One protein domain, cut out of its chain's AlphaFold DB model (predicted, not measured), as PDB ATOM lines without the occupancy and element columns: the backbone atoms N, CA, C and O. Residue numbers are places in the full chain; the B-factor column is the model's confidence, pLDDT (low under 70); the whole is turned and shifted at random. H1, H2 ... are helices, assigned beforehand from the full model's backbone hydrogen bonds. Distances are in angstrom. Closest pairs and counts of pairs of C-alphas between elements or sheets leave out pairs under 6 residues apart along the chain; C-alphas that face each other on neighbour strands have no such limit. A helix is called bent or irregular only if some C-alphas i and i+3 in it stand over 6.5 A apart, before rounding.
ATOM      1  N   SER A   5       6.423 -37.017  37.963       64.38
ATOM      2  CA  SER A   5       6.603 -35.595  37.620       64.38
ATOM      3  C   SER A   5       5.655 -35.120  36.518       64.38
ATOM      4  O   SER A   5       4.992 -34.112  36.709       64.38
ATOM      5  N   PHE A   6       5.487 -35.854  35.415       73.94
ATOM      6  CA  PHE A   6       4.760 -35.341  34.244       73.94
ATOM      7  C   PHE A   6       3.265 -35.078  34.502       73.94
ATOM      8  O   PHE A   6       2.765 -33.991  34.218       73.94
ATOM      9  N   GLY A   7       2.556 -36.020  35.137       73.94
ATOM     10  CA  GLY A   7       1.139 -35.838  35.490       73.94
ATOM     11  C   GLY A   7       0.902 -34.756  36.555       73.94
ATOM     12  O   GLY A   7      -0.114 -34.062  36.525       73.94
ATOM     13  N   LYS A   8       1.861 -34.553  37.469       72.19
ATOM     14  CA  LYS A   8       1.827 -33.449  38.443       72.19
ATOM     15  C   LYS A   8       2.124 -32.108  37.782       72.19
ATOM     16  O   LYS A   8       1.473 -31.131  38.133       72.19
ATOM     17  N   THR A   9       3.028 -32.069  36.807       74.69
ATOM     18  CA  THR A   9       3.315 -30.868  36.020       74.69
ATOM     19  C   THR A   9       2.107 -30.468  35.183       74.69
ATOM     20  O   THR A   9       1.714 -29.312  35.232       74.69
ATOM     21  N   LEU A  10       1.426 -31.402  34.512       79.25
ATOM     22  CA  LEU A  10       0.195 -31.089  33.772       79.25
ATOM     23  C   LEU A  10      -0.925 -30.586  34.689       79.25
ATOM     24  O   LEU A  10      -1.566 -29.585  34.382       79.25
ATOM     25  N   LYS A  11      -1.126 -31.218  35.852       69.25
ATOM     26  CA  LYS A  11      -2.105 -30.756  36.849       69.25
ATOM     27  C   LYS A  11      -1.738 -29.387  37.437       69.25
ATOM     28  O   LYS A  11      -2.632 -28.582  37.688       69.25
ATOM     29  N   ALA A  12      -0.449 -29.112  37.630       70.62
ATOM     30  CA  ALA A  12       0.052 -27.811  38.067       70.62
ATOM     31  C   ALA A  12      -0.163 -26.731  36.995       70.62
ATOM     32  O   ALA A  12      -0.641 -25.647  37.313       70.62
ATOM     33  N   VAL A  13       0.091 -27.059  35.728       67.19
ATOM     34  CA  VAL A  13      -0.156 -26.173  34.586       67.19
ATOM     35  C   VAL A  13      -1.656 -25.876  34.462       67.19
ATOM     36  O   VAL A  13      -2.060 -24.721  34.354       67.19
ATOM     37  N   PHE A  14      -2.511 -26.886  34.611       69.56
ATOM     38  CA  PHE A  14      -3.962 -26.709  34.541       69.56
ATOM     39  C   PHE A  14      -4.511 -25.822  35.676       69.56
ATOM     40  O   PHE A  14      -5.362 -24.966  35.443       69.56
ATOM     41  N   TRP A  15      -3.970 -25.952  36.893       69.06
ATOM     42  CA  TRP A  15      -4.317 -25.073  38.018       69.06
ATOM     43  C   TRP A  15      -3.755 -23.650  37.884       69.06
ATOM     44  O   TRP A  15      -4.368 -22.719  38.406       69.06
ATOM     45  N   SER A  16      -2.647 -23.454  37.160       61.31
ATOM     46  CA  SER A  16      -2.147 -22.111  36.828       61.31
ATOM     47  C   SER A  16      -2.950 -21.416  35.725       61.31
ATOM     48  O   SER A  16      -3.039 -20.193  35.735       61.31
ATOM     49  N   PHE A  17      -3.581 -22.169  34.817       65.12
ATOM     50  CA  PHE A  17      -4.391 -21.602  33.731       65.12
ATOM     51  C   PHE A  17      -5.827 -21.255  34.154       65.12
ATOM     52  O   PHE A  17      -6.406 -20.320  33.616       65.12
ATOM     53  N   PHE A  18      -6.399 -21.953  35.143       66.88
ATOM     54  CA  PHE A  18      -7.764 -21.685  35.623       66.88
ATOM     55  C   PHE A  18      -7.872 -20.470  36.575       66.88
ATOM     56  O   PHE A  18      -8.966 -19.990  36.843       66.88
ATOM     57  N   GLY A  19      -6.753 -19.943  37.086       63.66
ATOM     58  CA  GLY A  19      -6.690 -18.555  37.569       63.66
ATOM     59  C   GLY A  19      -7.469 -18.177  38.844       63.66
ATOM     60  O   GLY A  19      -7.669 -16.990  39.080       63.66
ATOM     61  N   VAL A  20      -7.880 -19.117  39.709       61.34
ATOM     62  CA  VAL A  20      -8.627 -18.822  40.958       61.34
ATOM     63  C   VAL A  20      -7.831 -19.246  42.198       61.34
ATOM     64  O   VAL A  20      -8.187 -20.177  42.918       61.34
ATOM     65  N   ARG A  21      -6.722 -18.561  42.487       60.78
ATOM     66  CA  ARG A  21      -6.119 -18.615  43.832       60.78
ATOM     67  C   ARG A  21      -5.656 -17.247  44.315       60.78
ATOM     68  O   ARG A  21      -4.512 -17.072  44.715       60.78
ATOM     69  N   ARG A  22      -6.578 -16.285  44.334       52.53
ATOM     70  CA  ARG A  22      -6.397 -15.039  45.083       52.53
ATOM     71  C   ARG A  22      -7.702 -14.624  45.758       52.53
ATOM     72  O   ARG A  22      -8.511 -13.899  45.199       52.53
ATOM     73  N   ARG A  23      -7.922 -15.167  46.958       52.78
ATOM     74  CA  ARG A  23      -8.974 -14.732  47.893       52.78
ATOM     75  C   ARG A  23      -8.431 -13.876  49.044       52.78
ATOM     76  O   ARG A  23      -9.229 -13.429  49.847       52.78
ATOM     77  N   SER A  24      -7.117 -13.668  49.163       52.25
ATOM     78  CA  SER A  24      -6.530 -13.172  50.420       52.25
ATOM     79  C   SER A  24      -6.265 -11.672  50.498       52.25
ATOM     80  O   SER A  24      -6.100 -11.180  51.604       52.25
ATOM     81  N   ASP A  25      -6.231 -10.945  49.379       52.50
ATOM     82  CA  ASP A  25      -5.761  -9.546  49.396       52.50
ATOM     83  C   ASP A  25      -6.910  -8.539  49.159       52.50
ATOM     84  O   ASP A  25      -6.712  -7.331  49.208       52.50
ATOM     85  N   LEU A  26      -8.135  -9.030  48.925       50.91
ATOM     86  CA  LEU A  26      -9.306  -8.211  48.579       50.91
ATOM     87  C   LEU A  26      -9.881  -7.430  49.767       50.91
ATOM     88  O   LEU A  26     -10.461  -6.376  49.552       50.91
ATOM     89  N   GLU A  27      -9.737  -7.905  51.004       52.44
ATOM     90  CA  GLU A  27     -10.355  -7.248  52.170       52.44
ATOM     91  C   GLU A  27      -9.627  -5.963  52.597       52.44
ATOM     92  O   GLU A  27     -10.252  -5.086  53.190       52.44
ATOM     93  N   ALA A  28      -8.346  -5.809  52.240       54.53
ATOM     94  CA  ALA A  28      -7.574  -4.593  52.514       54.53
ATOM     95  C   ALA A  28      -7.796  -3.493  51.452       54.53
ATOM     96  O   ALA A  28      -7.870  -2.318  51.805       54.53
ATOM     97  N   ASP A  29      -7.978  -3.869  50.179       53.75
ATOM     98  CA  ASP A  29      -8.143  -2.932  49.051       53.75
ATOM     99  C   ASP A  29      -9.616  -2.648  48.674       53.75
ATOM    100  O   ASP A  29      -9.908  -1.690  47.947       53.75
ATOM    101  N   ALA A  30     -10.575  -3.443  49.173       53.88
ATOM    102  CA  ALA A  30     -12.009  -3.282  48.886       53.88
ATOM    103  C   ALA A  30     -12.614  -1.967  49.404       53.88
ATOM    104  O   ALA A  30     -13.702  -1.591  48.973       53.88
ATOM    105  N   GLN A  31     -11.935  -1.257  50.313       55.34
ATOM    106  CA  GLN A  31     -12.403   0.044  50.797       55.34
ATOM    107  C   GLN A  31     -12.060   1.209  49.853       55.34
ATOM    108  O   GLN A  31     -12.722   2.243  49.925       55.34
ATOM    109  N   SER A  32     -11.084   1.058  48.948       58.41
ATOM    110  CA  SER A  32     -10.656   2.128  48.028       58.41
ATOM    111  C   SER A  32     -10.907   1.839  46.545       58.41
ATOM    112  O   SER A  32     -10.945   2.775  45.747       58.41
ATOM    113  N   LEU A  33     -11.094   0.576  46.148       57.62
ATOM    114  CA  LEU A  33     -11.361   0.193  44.757       57.62
ATOM    115  C   LEU A  33     -12.832  -0.181  44.566       57.62
ATOM    116  O   LEU A  33     -13.348  -1.088  45.213       57.62
ATOM    117  N   ASN A  34     -13.514   0.508  43.644       64.81
ATOM    118  CA  ASN A  34     -14.918   0.238  43.352       64.81
ATOM    119  C   ASN A  34     -15.063  -1.206  42.821       64.81
ATOM    120  O   ASN A  34     -14.506  -1.515  41.761       64.81
ATOM    121  N   PRO A  35     -15.806  -2.093  43.512       71.19
ATOM    122  CA  PRO A  35     -15.895  -3.519  43.183       71.19
ATOM    123  C   PRO A  35     -16.412  -3.783  41.761       71.19
ATOM    124  O   PRO A  35     -16.104  -4.818  41.168       71.19
ATOM    125  N   LEU A  36     -17.131  -2.822  41.171       81.00
ATOM    126  CA  LEU A  36     -17.563  -2.880  39.776       81.00
ATOM    127  C   LEU A  36     -16.388  -2.925  38.792       81.00
ATOM    128  O   LEU A  36     -16.457  -3.637  37.794       81.00
ATOM    129  N   HIS A  37     -15.294  -2.211  39.071       75.12
ATOM    130  CA  HIS A  37     -14.131  -2.196  38.186       75.12
ATOM    131  C   HIS A  37     -13.434  -3.561  38.162       75.12
ATOM    132  O   HIS A  37     -13.108  -4.077  37.095       75.12
ATOM    133  N   VAL A  38     -13.287  -4.189  39.333       78.31
ATOM    134  CA  VAL A  38     -12.711  -5.536  39.465       78.31
ATOM    135  C   VAL A  38     -13.555  -6.560  38.708       78.31
ATOM    136  O   VAL A  38     -13.008  -7.394  37.988       78.31
ATOM    137  N   LEU A  39     -14.883  -6.463  38.814       77.12
ATOM    138  CA  LEU A  39     -15.801  -7.354  38.109       77.12
ATOM    139  C   LEU A  39     -15.687  -7.217  36.583       77.12
ATOM    140  O   LEU A  39     -15.622  -8.226  35.882       77.12
ATOM    141  N   ILE A  40     -15.622  -5.985  36.074       83.81
ATOM    142  CA  ILE A  40     -15.491  -5.720  34.634       83.81
ATOM    143  C   ILE A  40     -14.152  -6.247  34.109       83.81
ATOM    144  O   ILE A  40     -14.126  -6.949  33.098       83.81
ATOM    145  N   VAL A  41     -13.047  -5.970  34.807       82.62
ATOM    146  CA  VAL A  41     -11.712  -6.445  34.408       82.62
ATOM    147  C   VAL A  41     -11.635  -7.973  34.451       82.62
ATOM    148  O   VAL A  41     -11.110  -8.582  33.519       82.62
ATOM    149  N   ALA A  42     -12.211  -8.608  35.476       79.12
ATOM    150  CA  ALA A  42     -12.262 -10.064  35.577       79.12
ATOM    151  C   ALA A  42     -13.070 -10.695  34.433       79.12
ATOM    152  O   ALA A  42     -12.643 -11.692  33.850       79.12
ATOM    153  N   LEU A  43     -14.209 -10.096  34.074       85.25
ATOM    154  CA  LEU A  43     -15.050 -10.591  32.988       85.25
ATOM    155  C   LEU A  43     -14.355 -10.451  31.627       85.25
ATOM    156  O   LEU A  43     -14.342 -11.398  30.843       85.25
ATOM    157  N   LEU A  44     -13.726  -9.302  31.366       86.56
ATOM    158  CA  LEU A  44     -12.962  -9.079  30.136       86.56
ATOM    159  C   LEU A  44     -11.780 -10.044  30.019       86.56
ATOM    160  O   LEU A  44     -11.573 -10.625  28.955       86.56
ATOM    161  N   ALA A  45     -11.044 -10.266  31.111       80.38
ATOM    162  CA  ALA A  45      -9.939 -11.219  31.141       80.38
ATOM    163  C   ALA A  45     -10.413 -12.656  30.860       80.38
ATOM    164  O   ALA A  45      -9.765 -13.376  30.103       80.38
ATOM    165  N   ALA A  46     -11.567 -13.057  31.404       81.12
ATOM    166  CA  ALA A  46     -12.148 -14.374  31.150       81.12
ATOM    167  C   ALA A  46     -12.566 -14.549  29.682       81.12
ATOM    168  O   ALA A  46     -12.242 -15.565  29.064       81.12
ATOM    169  N   VAL A  47     -13.237 -13.550  29.098       90.38
ATOM    170  CA  VAL A  47     -13.643 -13.583  27.682       90.38
ATOM    171  C   VAL A  47     -12.420 -13.631  26.768       90.38
ATOM    172  O   VAL A  47     -12.372 -14.457  25.856       90.38
ATOM    173  N   ALA A  48     -11.409 -12.801  27.038       89.25
ATOM    174  CA  ALA A  48     -10.161 -12.801  26.283       89.25
ATOM    175  C   ALA A  48      -9.452 -14.162  26.362       89.25
ATOM    176  O   ALA A  48      -9.012 -14.688  25.341       89.25
ATOM    177  N   PHE A  49      -9.397 -14.768  27.552       83.19
ATOM    178  CA  PHE A  49      -8.780 -16.075  27.753       83.19
ATOM    179  C   PHE A  49      -9.475 -17.180  26.948       83.19
ATOM    180  O   PHE A  49      -8.815 -17.940  26.237       83.19
ATOM    181  N   ILE A  50     -10.808 -17.231  26.996       86.19
ATOM    182  CA  ILE A  50     -11.598 -18.189  26.210       86.19
ATOM    183  C   ILE A  50     -11.385 -17.954  24.710       86.19
ATOM    184  O   ILE A  50     -11.162 -18.911  23.969       86.19
ATOM    185  N   GLY A  51     -11.398 -16.693  24.264       93.75
ATOM    186  CA  GLY A  51     -11.155 -16.334  22.867       93.75
ATOM    187  C   GLY A  51      -9.806 -16.839  22.357       93.75
ATOM    188  O   GLY A  51      -9.746 -17.450  21.293       93.75
ATOM    189  N   VAL A  52      -8.740 -16.666  23.146       90.44
ATOM    190  CA  VAL A  52      -7.401 -17.180  22.819       90.44
ATOM    191  C   VAL A  52      -7.404 -18.705  22.695       90.44
ATOM    192  O   VAL A  52      -6.851 -19.230  21.730       90.44
ATOM    193  N   LEU A  53      -8.052 -19.425  23.616       87.00
ATOM    194  CA  LEU A  53      -8.125 -20.889  23.547       87.00
ATOM    195  C   LEU A  53      -8.844 -21.373  22.284       87.00
ATOM    196  O   LEU A  53      -8.362 -22.288  21.618       87.00
ATOM    197  N   LEU A  54      -9.965 -20.742  21.933       91.88
ATOM    198  CA  LEU A  54     -10.707 -21.079  20.718       91.88
ATOM    199  C   LEU A  54      -9.881 -20.805  19.458       91.88
ATOM    200  O   LEU A  54      -9.881 -21.630  18.547       91.88
ATOM    201  N   LEU A  55      -9.137 -19.695  19.432       94.38
ATOM    202  CA  LEU A  55      -8.234 -19.361  18.331       94.38
ATOM    203  C   LEU A  55      -7.150 -20.426  18.147       94.38
ATOM    204  O   LEU A  55      -6.913 -20.876  17.030       94.38
ATOM    205  N   VAL A  56      -6.524 -20.858  19.246       92.50
ATOM    206  CA  VAL A  56      -5.493 -21.903  19.223       92.50
ATOM    207  C   VAL A  56      -6.063 -23.221  18.707       92.50
ATOM    208  O   VAL A  56      -5.451 -23.852  17.850       92.50
ATOM    209  N   VAL A  57      -7.238 -23.634  19.188       91.19
ATOM    210  CA  VAL A  57      -7.885 -24.869  18.720       91.19
ATOM    211  C   VAL A  57      -8.192 -24.782  17.231       91.19
ATOM    212  O   VAL A  57      -7.890 -25.715  16.490       91.19
ATOM    213  N   HIS A  58      -8.753 -23.659  16.786       92.38
ATOM    214  CA  HIS A  58      -9.078 -23.464  15.380       92.38
ATOM    215  C   HIS A  58      -7.828 -23.494  14.495       92.38
ATOM    216  O   HIS A  58      -7.853 -24.139  13.460       92.38
ATOM    217  N   ALA A  59      -6.726 -22.877  14.929       92.19
ATOM    218  CA  ALA A  59      -5.465 -22.865  14.187       92.19
ATOM    219  C   ALA A  59      -4.759 -24.233  14.107       92.19
ATOM    220  O   ALA A  59      -3.878 -24.409  13.272       92.19
ATOM    221  N   VAL A  60      -5.079 -25.172  15.005       93.31
ATOM    222  CA  VAL A  60      -4.490 -26.524  15.019       93.31
ATOM    223  C   VAL A  60      -5.368 -27.539  14.288       93.31
ATOM    224  O   VAL A  60      -4.849 -28.493  13.713       93.31
ATOM    225  N   VAL A  61      -6.691 -27.381  14.369       90.44
ATOM    226  CA  VAL A  61      -7.663 -28.335  13.807       90.44
ATOM    227  C   VAL A  61      -8.114 -27.945  12.398       90.44
ATOM    228  O   VAL A  61      -8.453 -28.836  11.619       90.44
ATOM    229  N   GLY A  62      -8.167 -26.646  12.096       64.75
ATOM    230  CA  GLY A  62      -8.451 -26.117  10.758       64.75
ATOM    231  C   GLY A  62      -7.211 -26.110   9.882       64.75
ATOM    232  O   GLY A  62      -7.377 -26.391   8.676       64.75
TER     233      GLY A  62
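Overview. This is residues 5 to 62 of the 62 residues of the protein "DUF2970 domain-containing protein" of Burkholderia glumae (UniProt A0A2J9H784). The printed part is a flat, open hook with no packed core: the long helix H3 makes one side, H1 and residues 18 to 25 make the other, and the little helix H2 with residues 30 to 34 makes the closed end where the backbone folds back. The space between the two sides is empty, no helix touches another, and the first end of H1 splays away from H3. The printed part has 58 residues, with three named helices in the order H1, H2, H3 and no named strand; the class is all helix, with 43 of the 58 residues in helices. It is only just extended, close to loose, with a radius of gyration of the C-alphas of 15.8 A. The C-alphas span 46 by 31 by 7 A, an outline that is only just flat.

Along the chain. The printed part begins at Ser 5, one residue before the first helix. H1 is residues 6 to 17, Phe 6 to Phe 17, and measures 16.5 A from first to last C-alpha. Its C-alpha 6 is at (4.760, -35.341, 34.244) and its C-alpha 17 at (-4.391, -21.602, 33.731), with y rising while z ends near where it began. Residues 18 to 25 follow, outside any named element. H2 is residues 26 to 29, Leu 26 to Asp 29, four residues measuring 5.4 A, with C-alpha 26 at (-9.306, -8.211, 48.579). After residues 30 to 34 comes H3, residues 35 to 61, Pro 35 to Val 61, the longest helix with 27 residues and 39.3 A. It runs from C-alpha 35 at (-15.895, -3.519, 43.183) to C-alpha 61 at (-7.663, -28.335, 13.807), with both y and z falling. Gly 62 is the last printed residue and also the chain's last.

Arrangement. H1 touches no helix. Residues 5 to 16, of which 6 to 16 belong to H1, stand free: no C-alpha eight or more residues away along the chain lies within 10 A of theirs. The link from H1 to H2 is short, with 8 residues between them, and of these residues 20 to 25 stand free too. H1 and H2 are apart, with no C-alpha of the one within 8 A of the other. The link from H2 to H3 is tight, with 5 residues between them, and H2 and H3 are apart too, with no C-alpha of the one within 8 A of the other. H1 and H3 are apart as well. Within H3, residues 39 to 45 stand free; residues 50 to 62, of which 50 to 61 belong to H3, also stand free. None of the three helices is bent or irregular, and no two of them form a hairpin. In H1 and H3 every pair of backbone O of residue i and N of residue i+4 is within hydrogen-bond range. H2 is too short for such a pair, and its one pair of O of residue i and N of residue i+3 is not within range.

Size, cuts and confidence. The two C-alphas farthest apart are those of Gln 31 and Gly 62, at 48.0 A. The C-alphas of Ser 5 and Gly 62, the first and last printed residues, are 32.2 A apart. The printed part has no cut, and neither of its two links is long. The mean pLDDT of the printed part is 73.4. It is 71 for H1, 53 for H2 and 86 for H3. The model's confidence is low, under 70, at 25 residues: residue 5, residue 11, residues 13 to 34 and residue 62.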